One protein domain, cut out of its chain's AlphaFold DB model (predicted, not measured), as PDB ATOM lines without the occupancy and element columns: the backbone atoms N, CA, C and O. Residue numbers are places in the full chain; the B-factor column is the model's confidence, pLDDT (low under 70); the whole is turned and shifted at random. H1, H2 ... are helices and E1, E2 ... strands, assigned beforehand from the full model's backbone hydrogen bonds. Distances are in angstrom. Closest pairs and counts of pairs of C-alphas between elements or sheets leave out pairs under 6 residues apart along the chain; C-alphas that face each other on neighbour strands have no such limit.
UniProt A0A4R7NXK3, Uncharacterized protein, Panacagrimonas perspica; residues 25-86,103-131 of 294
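Overview. This is residues 25 to 86 and 103 to 131 of the 294 residues of an uncharacterized protein of Panacagrimonas perspica (UniProt A0A4R7NXK3). Helix H2 lies in the middle, with H5 packed on one side of it, running back the opposite way, and H3 set steeply on the other side. A tiny two-stranded sheet, E1 and E2, sits near residues 71 to 75 of H3, and the short helices H1 and H4 only just touch each other. The printed part has 91 residues, with five named helices and two named strands in the order H1 H2 H3 E1 E2 H4 H5; the sheet is antiparallel, and the class is mostly helix. The whole is compact, with a radius of gyration of the C-alphas of 12.8 A and spans of 42 by 29 by 25 A.

Arrangement. Strands E1, residues 80 to 82, and E2, residues 104 to 106, are antiparallel neighbours at 149 degrees; N 81 and O 105 are 2.8 A apart and N 105 and O 81 2.9 A, both within hydrogen-bond range. The closest C-alphas of E1 and H3, residues 64 to 76, are those of Ile 80 and Leu 74, 5.7 A apart. H3 with its residues 70 to 74 alone touches residues 34 to 38 of H2, residues 32 to 45, at a steep tilt of 65 degrees, opposite ways; the closest C-alphas, of Leu 74 and Ser 34, are 6.1 A apart. H2 touches H5, residues 116 to 129, opposite ways at a shallow tilt of 34 degrees, only just short of steep; the closest C-alphas, of Ser 35 and Thr 124, are 5.7 A apart. H1, residues 25 to 29, and H4, residues 108 to 111, only just touch, with 3 pairs of C-alphas within 8 A, the closest being Ala 26 and Ala 109 at 6.4 A. H3 and H5 are apart. In H2, H3 and H5 every O i to N i+4 pair is within hydrogen-bond range; in H1 it is 0 of 1, with 1 of 2 O i to N i+3 pairs, and H4 is too short for an O i to N i+4 pair.

Along the chain. H1 begins at C-alpha 25, (66.585, 18.956, -103.948). H2 and H5 each measure 19.9 A from first to last C-alpha, and H3 18.3 A. H3 begins at C-alpha 64, (59.625, 30.003, -132.635), and H5 ends at C-alpha 129, (74.283, 9.021, -117.462).

Size, cuts and confidence. The C-alphas farthest apart, of Ser 86 and Pro 131, are 45.7 A apart. Residues 87 to 102 are not printed, and C-alphas 86 and 103 are 10.9 A apart across this cut, which falls between E1 and E2. The link from H2 to H3, residues 46 to 63, is long. Mean pLDDT of the printed part is 81.3; residues 45 to 58 and 84 to 86 are under 70.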
ATOM      1  N   PRO A  25      67.761  19.806-103.762       85.81
ATOM      2  CA  PRO A  25      66.585  18.956-103.948       85.81
ATOM      3  C   PRO A  25      65.508  19.575-104.851       85.81
ATOM      4  O   PRO A  25      64.739  18.830-105.459       85.81
ATOM      5  N   ALA A  26      65.452  20.905-104.992       87.38
ATOM      6  CA  ALA A  26      64.504  21.566-105.887       87.38
ATOM      7  C   ALA A  26      64.757  21.228-107.370       87.38
ATOM      8  O   ALA A  26      63.817  21.228-108.166       87.38
ATOM      9  N   LEU A  27      65.991  20.866-107.743       90.38
ATOM     10  CA  LEU A  27      66.308  20.369-109.088       90.38
ATOM     11  C   LEU A  27      65.749  18.966-109.342       90.38
ATOM     12  O   LEU A  27      65.481  18.621-110.490       90.38
ATOM     13  N   GLY A  28      65.496  18.181-108.290       88.06
ATOM     14  CA  GLY A  28      64.933  16.832-108.399       88.06
ATOM     15  C   GLY A  28      63.524  16.786-109.003       88.06
ATOM     16  O   GLY A  28      63.098  15.734-109.469       88.06
ATOM     17  N   VAL A  29      62.814  17.920-109.037       89.19
ATOM     18  CA  VAL A  29      61.503  18.054-109.700       89.19
ATOM     19  C   VAL A  29      61.646  18.099-111.228       89.19
ATOM     20  O   VAL A  29      60.707  17.766-111.950       89.19
ATOM     21  N   LEU A  30      62.815  18.497-111.736       92.19
ATOM     22  CA  LEU A  30      63.074  18.601-113.165       92.19
ATOM     23  C   LEU A  30      63.579  17.265-113.715       92.19
ATOM     24  O   LEU A  30      64.636  16.769-113.320       92.19
ATOM     25  N   GLY A  31      62.846  16.724-114.692       94.12
ATOM     26  CA  GLY A  31      63.323  15.623-115.529       94.12
ATOM     27  C   GLY A  31      64.492  16.042-116.426       94.12
ATOM     28  O   GLY A  31      64.882  17.215-116.473       94.12
ATOM     29  N   LEU A  32      65.053  15.090-117.173       95.25
ATOM     30  CA  LEU A  32      66.211  15.333-118.037       95.25
ATOM     31  C   LEU A  32      65.894  16.370-119.119       95.25
ATOM     32  O   LEU A  32      66.651  17.327-119.289       95.25
ATOM     33  N   ARG A  33      64.761  16.215-119.813       95.88
ATOM     34  CA  ARG A  33      64.304  17.157-120.841       95.88
ATOM     35  C   ARG A  33      64.148  18.586-120.316       95.88
ATOM     36  O   ARG A  33      64.735  19.512-120.874       95.88
ATOM     37  N   SER A  34      63.407  18.777-119.228       95.75
ATOM     38  CA  SER A  34      63.175  20.115-118.675       95.75
ATOM     39  C   SER A  34      64.460  20.722-118.098       95.75
ATOM     40  O   SER A  34      64.678  21.925-118.232       95.75
ATOM     41  N   SER A  35      65.358  19.898-117.543       95.81
ATOM     42  CA  SER A  35      66.685  20.349-117.101       95.81
ATOM     43  C   SER A  35      67.547  20.828-118.274       95.81
ATOM     44  O   SER A  35      68.129  21.910-118.205       95.81
ATOM     45  N   LEU A  36      67.559  20.082-119.387       95.31
ATOM     46  CA  LEU A  36      68.211  20.483-120.637       95.31
ATOM     47  C   LEU A  36      67.648  21.810-121.162       95.31
ATOM     48  O   LEU A  36      68.414  22.709-121.515       95.31
ATOM     49  N   PHE A  37      66.324  21.953-121.218       94.75
ATOM     50  CA  PHE A  37      65.687  23.176-121.713       94.75
ATOM     51  C   PHE A  37      66.037  24.378-120.846       94.75
ATOM     52  O   PHE A  37      66.446  25.409-121.376       94.75
ATOM     53  N   LEU A  38      65.958  24.235-119.523       93.62
ATOM     54  CA  LEU A  38      66.321  25.306-118.606       93.62
ATOM     55  C   LEU A  38      67.805  25.674-118.734       93.62
ATOM     56  O   LEU A  38      68.137  26.856-118.770       93.62
ATOM     57  N   LEU A  39      68.692  24.684-118.865       92.56
ATOM     58  CA  LEU A  39      70.126  24.915-119.053       92.56
ATOM     59  C   LEU A  39      70.398  25.712-120.333       92.56
ATOM     60  O   LEU A  39      71.211  26.634-120.330       92.56
ATOM     61  N   SER A  40      69.664  25.404-121.400       91.00
ATOM     62  CA  SER A  40      69.762  26.083-122.697       91.00
ATOM     63  C   SER A  40      69.277  27.532-122.624       91.00
ATOM     64  O   SER A  40      69.925  28.433-123.156       91.00
ATOM     65  N   VAL A  41      68.175  27.766-121.906       88.81
ATOM     66  CA  VAL A  41      67.640  29.106-121.629       88.81
ATOM     67  C   VAL A  41      68.624  29.927-120.787       88.81
ATOM     68  O   VAL A  41      68.904  31.083-121.104       88.81
ATOM     69  N   LEU A  42      69.186  29.349-119.723       85.94
ATOM     70  CA  LEU A  42      70.147  30.037-118.855       85.94
ATOM     71  C   LEU A  42      71.467  30.347-119.572       85.94
ATOM     72  O   LEU A  42      72.023  31.430-119.391       85.94
ATOM     73  N   GLY A  43      71.953  29.430-120.411       80.50
ATOM     74  CA  GLY A  43      73.150  29.650-121.222       80.50
ATOM     75  C   GLY A  43      72.992  30.837-122.172       80.50
ATOM     76  O   GLY A  43      73.880  31.683-122.259       80.50
ATOM     77  N   ASP A  44      71.831  30.950-122.809       72.44
ATOM     78  CA  ASP A  44      71.552  31.989-123.804       72.44
ATOM     79  C   ASP A  44      71.233  33.356-123.147       72.44
ATOM     80  O   ASP A  44      71.638  34.410-123.638       72.44
ATOM     81  N   THR A  45      70.604  33.361-121.963       63.47
ATOM     82  CA  THR A  45      70.337  34.592-121.184       63.47
ATOM     83  C   THR A  45      71.565  35.176-120.483       63.47
ATOM     84  O   THR A  45      71.597  36.380-120.237       63.47
ATOM     85  N   SER A  46      72.601  34.378-120.198       50.94
ATOM     86  CA  SER A  46      73.819  34.836-119.503       50.94
ATOM     87  C   SER A  46      74.636  35.899-120.263       50.94
ATOM     88  O   SER A  46      75.465  36.586-119.667       50.94
ATOM     89  N   VAL A  47      74.361  36.097-121.557       45.28
ATOM     90  CA  VAL A  47      74.935  37.182-122.372       45.28
ATOM     91  C   VAL A  47      74.242  38.534-122.105       45.28
ATOM     92  O   VAL A  47      74.802  39.587-122.406       45.28
ATOM     93  N   ALA A  48      73.053  38.541-121.490       39.59
ATOM     94  CA  ALA A  48      72.315  39.743-121.111       39.59
ATOM     95  C   ALA A  48      72.488  40.029-119.609       39.59
ATOM     96  O   ALA A  48      71.803  39.484-118.745       39.59
ATOM     97  N   THR A  49      73.432  40.907-119.286       35.41
ATOM     98  CA  THR A  49      73.779  41.369-117.937       35.41
ATOM     99  C   THR A  49      72.609  42.109-117.260       35.41
ATOM    100  O   THR A  49      72.548  43.333-117.274       35.41
ATOM    101  N   SER A  50      71.632  41.385-116.705       36.59
ATOM    102  CA  SER A  50      70.814  41.727-115.519       36.59
ATOM    103  C   SER A  50      69.594  40.794-115.415       36.59
ATOM    104  O   SER A  50      68.658  40.842-116.206       36.59
ATOM    105  N   PHE A  51      69.600  39.941-114.390       43.69
ATOM    106  CA  PHE A  51      68.592  38.918-114.077       43.69
ATOM    107  C   PHE A  51      67.229  39.493-113.624       43.69
ATOM    108  O   PHE A  51      66.826  39.286-112.479       43.69
ATOM    109  N   ARG A  52      66.499  40.239-114.468       42.88
ATOM    110  CA  ARG A  52      65.111  40.648-114.131       42.88
ATOM    111  C   ARG A  52      64.070  40.515-115.241       42.88
ATOM    112  O   ARG A  52      62.893  40.428-114.909       42.88
ATOM    113  N   SER A  53      64.467  40.410-116.506       41.06
ATOM    114  CA  SER A  53      63.591  39.975-117.601       41.06
ATOM    115  C   SER A  53      64.436  39.615-118.825       41.06
ATOM    116  O   SER A  53      65.434  40.276-119.108       41.06
ATOM    117  N   ALA A  54      64.064  38.554-119.543       45.16
ATOM    118  CA  ALA A  54      64.726  38.145-120.781       45.16
ATOM    119  C   ALA A  54      63.710  38.090-121.931       45.16
ATOM    120  O   ALA A  54      62.602  37.585-121.763       45.16
ATOM    121  N   ARG A  55      64.096  38.621-123.099       42.53
ATOM    122  CA  ARG A  55      63.344  38.480-124.359       42.53
ATOM    123  C   ARG A  55      63.618  37.104-124.972       42.53
ATOM    124  O   ARG A  55      64.699  36.569-124.717       42.53
ATOM    125  N   PRO A  56      62.704  36.522-125.767       46.19
ATOM    126  CA  PRO A  56      62.982  35.245-126.395       46.19
ATOM    127  C   PRO A  56      64.114  35.414-127.403       46.19
ATOM    128  O   PRO A  56      64.210  36.367-128.179       46.19
ATOM    129  N   LEU A  57      65.044  34.489-127.271       52.25
ATOM    130  CA  LEU A  57      66.343  34.546-127.885       52.25
ATOM    131  C   LEU A  57      66.203  33.935-129.273       52.25
ATOM    132  O   LEU A  57      65.831  32.768-129.398       52.25
ATOM    133  N   SER A  58      66.544  34.685-130.319       54.25
ATOM    134  CA  SER A  58      66.542  34.217-131.716       54.25
ATOM    135  C   SER A  58      67.483  33.029-131.984       54.25
ATOM    136  O   SER A  58      67.648  32.604-133.125       54.25
ATOM    137  N   ARG A  59      68.121  32.494-130.938       71.38
ATOM    138  CA  ARG A  59      68.992  31.325-130.962       71.38
ATOM    139  C   ARG A  59      68.581  30.224-129.989       71.38
ATOM    140  O   ARG A  59      69.236  29.192-130.027       71.38
ATOM    141  N   LEU A  60      67.545  30.378-129.156       83.25
ATOM    142  CA  LEU A  60      67.224  29.374-128.129       83.25
ATOM    143  C   LEU A  60      66.846  28.027-128.744       83.25
ATOM    144  O   LEU A  60      67.360  26.994-128.320       83.25
ATOM    145  N   ALA A  61      65.944  28.067-129.722       85.94
ATOM    146  CA  ALA A  61      65.390  26.911-130.412       85.94
ATOM    147  C   ALA A  61      65.475  27.120-131.935       85.94
ATOM    148  O   ALA A  61      65.652  28.256-132.381       85.94
ATOM    149  N   PRO A  62      65.334  26.059-132.745       83.81
ATOM    150  CA  PRO A  62      65.489  26.152-134.198       83.81
ATOM    151  C   PRO A  62      64.419  27.009-134.882       83.81
ATOM    152  O   PRO A  62      64.649  27.556-135.953       83.81
ATOM    153  N   HIS A  63      63.238  27.100-134.267       84.94
ATOM    154  CA  HIS A  63      62.111  27.911-134.714       84.94
ATOM    155  C   HIS A  63      61.242  28.331-133.517       84.94
ATOM    156  O   HIS A  63      61.273  27.706-132.449       84.94
ATOM    157  N   THR A  64      60.425  29.370-133.701       83.19
ATOM    158  CA  THR A  64      59.625  30.003-132.635       83.19
ATOM    159  C   THR A  64      58.629  29.053-131.964       83.19
ATOM    160  O   THR A  64      58.446  29.117-130.748       83.19
ATOM    161  N   GLU A  65      58.018  28.130-132.716       86.75
ATOM    162  CA  GLU A  65      57.086  27.144-132.137       86.75
ATOM    163  C   GLU A  65      57.785  26.223-131.118       86.75
ATOM    164  O   GLU A  65      57.252  25.996-130.032       86.75
ATOM    165  N   MET A  66      59.014  25.767-131.401       89.75
ATOM    166  CA  MET A  66      59.767  24.930-130.461       89.75
ATOM    167  C   MET A  66      60.182  25.726-129.222       89.75
ATOM    168  O   MET A  66      60.015  25.237-128.108       89.75
ATOM    169  N   ALA A  67      60.647  26.969-129.388       88.75
ATOM    170  CA  ALA A  67      60.938  27.843-128.249       88.75
ATOM    171  C   ALA A  67      59.696  28.022-127.357       88.75
ATOM    172  O   ALA A  67      59.772  27.886-126.135       88.75
ATOM    173  N   SER A  68      58.531  28.250-127.966       87.81
ATOM    174  CA  SER A  68      57.259  28.404-127.251       87.81
ATOM    175  C   SER A  68      56.832  27.119-126.538       87.81
ATOM    176  O   SER A  68      56.298  27.171-125.430       87.81
ATOM    177  N   GLN A  69      57.059  25.950-127.143       91.00
ATOM    178  CA  GLN A  69      56.825  24.655-126.501       91.00
ATOM    179  C   GLN A  69      57.750  24.452-125.294       91.00
ATOM    180  O   GLN A  69      57.265  24.098-124.220       91.00
ATOM    181  N   MET A  70      59.050  24.726-125.441       92.12
ATOM    182  CA  MET A  70      60.033  24.612-124.359       92.12
ATOM    183  C   MET A  70      59.650  25.484-123.161       92.12
ATOM    184  O   MET A  70      59.610  25.000-122.033       92.12
ATOM    185  N   LEU A  71      59.315  26.759-123.391       90.50
ATOM    186  CA  LEU A  71      58.927  27.672-122.313       90.50
ATOM    187  C   LEU A  71      57.617  27.241-121.634       90.50
ATOM    188  O   LEU A  71      57.515  27.302-120.410       90.50
ATOM    189  N   ARG A  72      56.626  26.748-122.392       91.38
ATOM    190  CA  ARG A  72      55.395  26.181-121.810       91.38
ATOM    191  C   ARG A  72      55.683  24.969-120.924       91.38
ATOM    192  O   ARG A  72      55.101  24.863-119.850       91.38
ATOM    193  N   GLU A  73      56.584  24.087-121.348       93.38
ATOM    194  CA  GLU A  73      56.986  22.918-120.562       93.38
ATOM    195  C   GLU A  73      57.706  23.326-119.271       93.38
ATOM    196  O   GLU A  73      57.379  22.825-118.195       93.38
ATOM    197  N   LEU A  74      58.630  24.286-119.349       93.31
ATOM    198  CA  LEU A  74      59.305  24.835-118.171       93.31
ATOM    199  C   LEU A  74      58.315  25.488-117.199       93.31
ATOM    200  O   LEU A  74      58.441  25.317-115.986       93.31
ATOM    201  N   ALA A  75      57.313  26.200-117.716       91.19
ATOM    202  CA  ALA A  75      56.269  26.803-116.896       91.19
ATOM    203  C   ALA A  75      55.392  25.742-116.211       91.19
ATOM    204  O   ALA A  75      55.057  25.888-115.038       91.19
ATOM    205  N   ALA A  76      55.066  24.648-116.908       92.19
ATOM    206  CA  ALA A  76      54.286  23.543-116.349       92.19
ATOM    207  C   ALA A  76      54.996  22.841-115.175       92.19
ATOM    208  O   ALA A  76      54.329  22.376-114.254       92.19
ATOM    209  N   HIS A  77      56.332  22.820-115.171       92.88
ATOM    210  CA  HIS A  77      57.142  22.290-114.066       92.88
ATOM    211  C   HIS A  77      57.458  23.336-112.983       92.88
ATOM    212  O   HIS A  77      58.217  23.055-112.058       92.88
ATOM    213  N   GLY A  78      56.926  24.560-113.095       90.50
ATOM    214  CA  GLY A  78      57.220  25.657-112.168       90.50
ATOM    215  C   GLY A  78      58.664  26.168-112.238       90.50
ATOM    216  O   GLY A  78      59.077  26.944-111.377       90.50
ATOM    217  N   ALA A  79      59.436  25.760-113.253       91.38
ATOM    218  CA  ALA A  79      60.815  26.204-113.437       91.38
ATOM    219  C   ALA A  79      60.881  27.685-113.826       91.38
ATOM    220  O   ALA A  79      61.777  28.417-113.398       91.38
ATOM    221  N   ILE A  80      59.898  28.127-114.613       91.19
ATOM    222  CA  ILE A  80      59.681  29.531-114.941       91.19
ATOM    223  C   ILE A  80      58.246  29.942-114.618       91.19
ATOM    224  O   ILE A  80      57.330  29.124-114.587       91.19
ATOM    225  N   VAL A  81      58.049  31.238-114.418       89.00
ATOM    226  CA  VAL A  81      56.748  31.870-114.232       89.00
ATOM    227  C   VAL A  81      56.624  32.985-115.258       89.00
ATOM    228  O   VAL A  81      57.535  33.802-115.405       89.00
ATOM    229  N   TRP A  82      55.497  33.029-115.962       84.06
ATOM    230  CA  TRP A  82      55.180  34.136-116.858       84.06
ATOM    231  C   TRP A  82      54.921  35.396-116.036       84.06
ATOM    232  O   TRP A  82      54.053  35.418-115.160       84.06
ATOM    233  N   SER A  83      55.678  36.451-116.309       76.06
ATOM    234  CA  SER A  83      55.424  37.767-115.745       76.06
ATOM    235  C   SER A  83      54.207  38.345-116.457       76.06
ATOM    236  O   SER A  83      54.249  38.643-117.650       76.06
ATOM    237  N   SER A  84      53.104  38.534-115.733       60.31
ATOM    238  CA  SER A  84      52.048  39.414-116.215       60.31
ATOM    239  C   SER A  84      52.637  40.821-116.268       60.31
ATOM    240  O   SER A  84      52.914  41.432-115.235       60.31
ATOM    241  N   SER A  85      52.892  41.331-117.475       54.03
ATOM    242  CA  SER A  85      53.253  42.733-117.681       54.03
ATOM    243  C   SER A  85      52.096  43.601-117.183       54.03
ATOM    244  O   SER A  85      51.178  43.943-117.922       54.03
ATOM    245  N   SER A  86      52.122  43.923-115.896       43.66
ATOM    246  CA  SER A  86      51.168  44.785-115.204       43.66
ATOM    247  C   SER A  86      51.813  46.130-114.874       43.66
ATOM    248  O   SER A  86      51.493  46.740-113.859       43.66
ATOM    249  N   GLU A 103      57.187  38.259-121.036       75.38
ATOM    250  CA  GLU A 103      58.356  38.194-120.160       75.38
ATOM    251  C   GLU A 103      58.193  37.010-119.189       75.38
ATOM    252  O   GLU A 103      57.097  36.732-118.700       75.38
ATOM    253  N   TRP A 104      59.281  36.305-118.882       82.50
ATOM    254  CA  TRP A 104      59.295  35.217-117.903       82.50
ATOM    255  C   TRP A 104      60.393  35.444-116.858       82.50
ATOM    256  O   TRP A 104      61.365  36.167-117.095       82.50
ATOM    257  N   ARG A 105      60.230  34.825-115.687       86.25
ATOM    258  CA  ARG A 105      61.215  34.790-114.594       86.25
ATOM    259  C   ARG A 105      61.399  33.363-114.084       86.25
ATOM    260  O   ARG A 105      60.512  32.539-114.276       86.25
ATOM    261  N   LEU A 106      62.515  33.074-113.418       89.19
ATOM    262  CA  LEU A 106      62.692  31.797-112.717       89.19
ATOM    263  C   LEU A 106      61.657  31.651-111.593       89.19
ATOM    264  O   LEU A 106      61.299  32.639-110.943       89.19
ATOM    265  N   GLY A 107      61.196  30.422-111.366       88.62
ATOM    266  CA  GLY A 107      60.410  30.081-110.183       88.62
ATOM    267  C   GLY A 107      61.219  30.303-108.905       88.62
ATOM    268  O   GLY A 107      62.436  30.106-108.897       88.62
ATOM    269  N   ASP A 108      60.550  30.710-107.824       87.69
ATOM    270  CA  ASP A 108      61.214  31.182-106.598       87.69
ATOM    271  C   ASP A 108      62.180  30.135-106.009       87.69
ATOM    272  O   ASP A 108      63.279  30.489-105.587       87.69
ATOM    273  N   ALA A 109      61.824  28.845-106.077       89.38
ATOM    274  CA  ALA A 109      62.660  27.740-105.602       89.38
ATOM    275  C   ALA A 109      63.980  27.586-106.379       89.38
ATOM    276  O   ALA A 109      65.012  27.288-105.787       89.38
ATOM    277  N   LEU A 110      63.970  27.805-107.699       89.69
ATOM    278  CA  LEU A 110      65.189  27.750-108.513       89.69
ATOM    279  C   LEU A 110      65.985  29.052-108.417       89.69
ATOM    280  O   LEU A 110      67.213  29.028-108.445       89.69
ATOM    281  N   ALA A 111      65.296  30.186-108.282       88.00
ATOM    282  CA  ALA A 111      65.923  31.498-108.156       88.00
ATOM    283  C   ALA A 111      66.757  31.639-106.870       88.00
ATOM    284  O   ALA A 111      67.708  32.420-106.852       88.00
ATOM    285  N   SER A 112      66.428  30.890-105.812       88.19
ATOM    286  CA  SER A 112      67.197  30.862-104.563       88.19
ATOM    287  C   SER A 112      68.473  30.016-104.620       88.19
ATOM    288  O   SER A 112      69.272  30.085-103.689       88.19
ATOM    289  N   ILE A 113      68.681  29.219-105.675       87.88
ATOM    290  CA  ILE A 113      69.830  28.310-105.769       87.88
ATOM    291  C   ILE A 113      71.087  29.091-106.162       87.88
ATOM    292  O   ILE A 113      71.225  29.582-107.286       87.88
ATOM    293  N   GLU A 114      72.056  29.146-105.251       87.19
ATOM    294  CA  GLU A 114      73.369  29.714-105.540       87.19
ATOM    295  C   GLU A 114      74.117  28.856-106.574       87.19
ATOM    296  O   GLU A 114      74.207  27.630-106.466       87.19
ATOM    297  N   GLY A 115      74.652  29.495-107.617       88.38
ATOM    298  CA  GLY A 115      75.340  28.781-108.694       88.38
ATOM    299  C   GLY A 115      74.423  27.862-109.512       88.38
ATOM    300  O   GLY A 115      74.907  26.859-110.045       88.38
ATOM    301  N   LEU A 116      73.126  28.198-109.630       89.94
ATOM    302  CA  LEU A 116      72.096  27.417-110.330       89.94
ATOM    303  C   LEU A 116      72.586  26.791-111.640       89.94
ATOM    304  O   LEU A 116      72.441  25.588-111.819       89.94
ATOM    305  N   SER A 117      73.199  27.563-112.544       89.94
ATOM    306  CA  SER A 117      73.660  27.048-113.844       89.94
ATOM    307  C   SER A 117      74.649  25.884-113.707       89.94
ATOM    308  O   SER A 117      74.549  24.900-114.435       89.94
ATOM    309  N   GLY A 118      75.580  25.964-112.749       90.12
ATOM    310  CA  GLY A 118      76.561  24.908-112.497       90.12
ATOM    311  C   GLY A 118      75.959  23.684-111.803       90.12
ATOM    312  O   GLY A 118      76.374  22.559-112.080       90.12
ATOM    313  N   GLN A 119      74.976  23.880-110.920       92.81
ATOM    314  CA  GLN A 119      74.236  22.772-110.305       92.81
ATOM    315  C   GLN A 119      73.338  22.061-111.326       92.81
ATOM    316  O   GLN A 119      73.362  20.839-111.425       92.81
ATOM    317  N   LEU A 120      72.620  22.823-112.152       93.44
ATOM    318  CA  LEU A 120      71.741  22.316-113.202       93.44
ATOM    319  C   LEU A 120      72.510  21.541-114.276       93.44
ATOM    320  O   LEU A 120      72.053  20.484-114.708       93.44
ATOM    321  N   ALA A 121      73.688  22.024-114.685       92.69
ATOM    322  CA  ALA A 121      74.546  21.301-115.622       92.69
ATOM    323  C   ALA A 121      74.968  19.931-115.065       92.69
ATOM    324  O   ALA A 121      74.884  18.926-115.771       92.69
ATOM    325  N   ARG A 122      75.362  19.870-113.783       93.31
ATOM    326  CA  ARG A 122      75.702  18.609-113.100       93.31
ATOM    327  C   ARG A 122      74.502  17.674-112.992       93.31
ATOM    328  O   ARG A 122      74.615  16.524-113.395       93.31
ATOM    329  N   HIS A 123      73.355  18.184-112.549       94.38
ATOM    330  CA  HIS A 123      72.105  17.423-112.457       94.38
ATOM    331  C   HIS A 123      71.695  16.824-113.810       94.38
ATOM    332  O   HIS A 123      71.441  15.629-113.924       94.38
ATOM    333  N   THR A 124      71.727  17.631-114.874       95.19
ATOM    334  CA  THR A 124      71.397  17.183-116.239       95.19
ATOM    335  C   THR A 124      72.343  16.072-116.704       95.19
ATOM    336  O   THR A 124      71.901  15.083-117.286       95.19
ATOM    337  N   LEU A 125      73.645  16.204-116.424       93.75
ATOM    338  CA  LEU A 125      74.651  15.184-116.729       93.75
ATOM    339  C   LEU A 125      74.445  13.893-115.931       93.75
ATOM    340  O   LEU A 125      74.614  12.803-116.477       93.75
ATOM    341  N   GLU A 126      74.100  14.000-114.651       93.12
ATOM    342  CA  GLU A 126      73.812  12.855-113.788       93.12
ATOM    343  C   GLU A 126      72.589  12.085-114.287       93.12
ATOM    344  O   GLU A 126      72.674  10.868-114.452       93.12
ATOM    345  N   LEU A 127      71.502  12.785-114.628       94.62
ATOM    346  CA  LEU A 127      70.325  12.186-115.258       94.62
ATOM    347  C   LEU A 127      70.681  11.520-116.594       94.62
ATOM    348  O   LEU A 127      70.326  10.367-116.824       94.62
ATOM    349  N   ALA A 128      71.443  12.198-117.456       93.62
ATOM    350  CA  ALA A 128      71.805  11.695-118.782       93.62
ATOM    351  C   ALA A 128      72.715  10.453-118.765       93.62
ATOM    352  O   ALA A 128      72.781   9.736-119.766       93.62
ATOM    353  N   ARG A 129      73.434  10.210-117.662       91.19
ATOM    354  CA  ARG A 129      74.283   9.021-117.462       91.19
ATOM    355  C   ARG A 129      73.503   7.796-117.003       91.19
ATOM    356  O   ARG A 129      74.035   6.691-117.066       91.19
ATOM    357  N   GLN A 130      72.272   7.965-116.528       91.56
ATOM    358  CA  GLN A 130      71.459   6.832-116.108       91.56
ATOM    359  C   GLN A 130      71.124   5.965-117.333       91.56
ATOM    360  O   GLN A 130      70.687   6.503-118.350       91.56
ATOM    361  N   PRO A 131      71.245   4.626-117.263       85.56
ATOM    362  CA  PRO A 131      70.933   3.754-118.401       85.56
ATOM    363  C   PRO A 131      69.509   3.957-118.944       85.56
ATOM    364  O   PRO A 131      69.288   3.928-120.158       85.56
TER     365      PRO A 131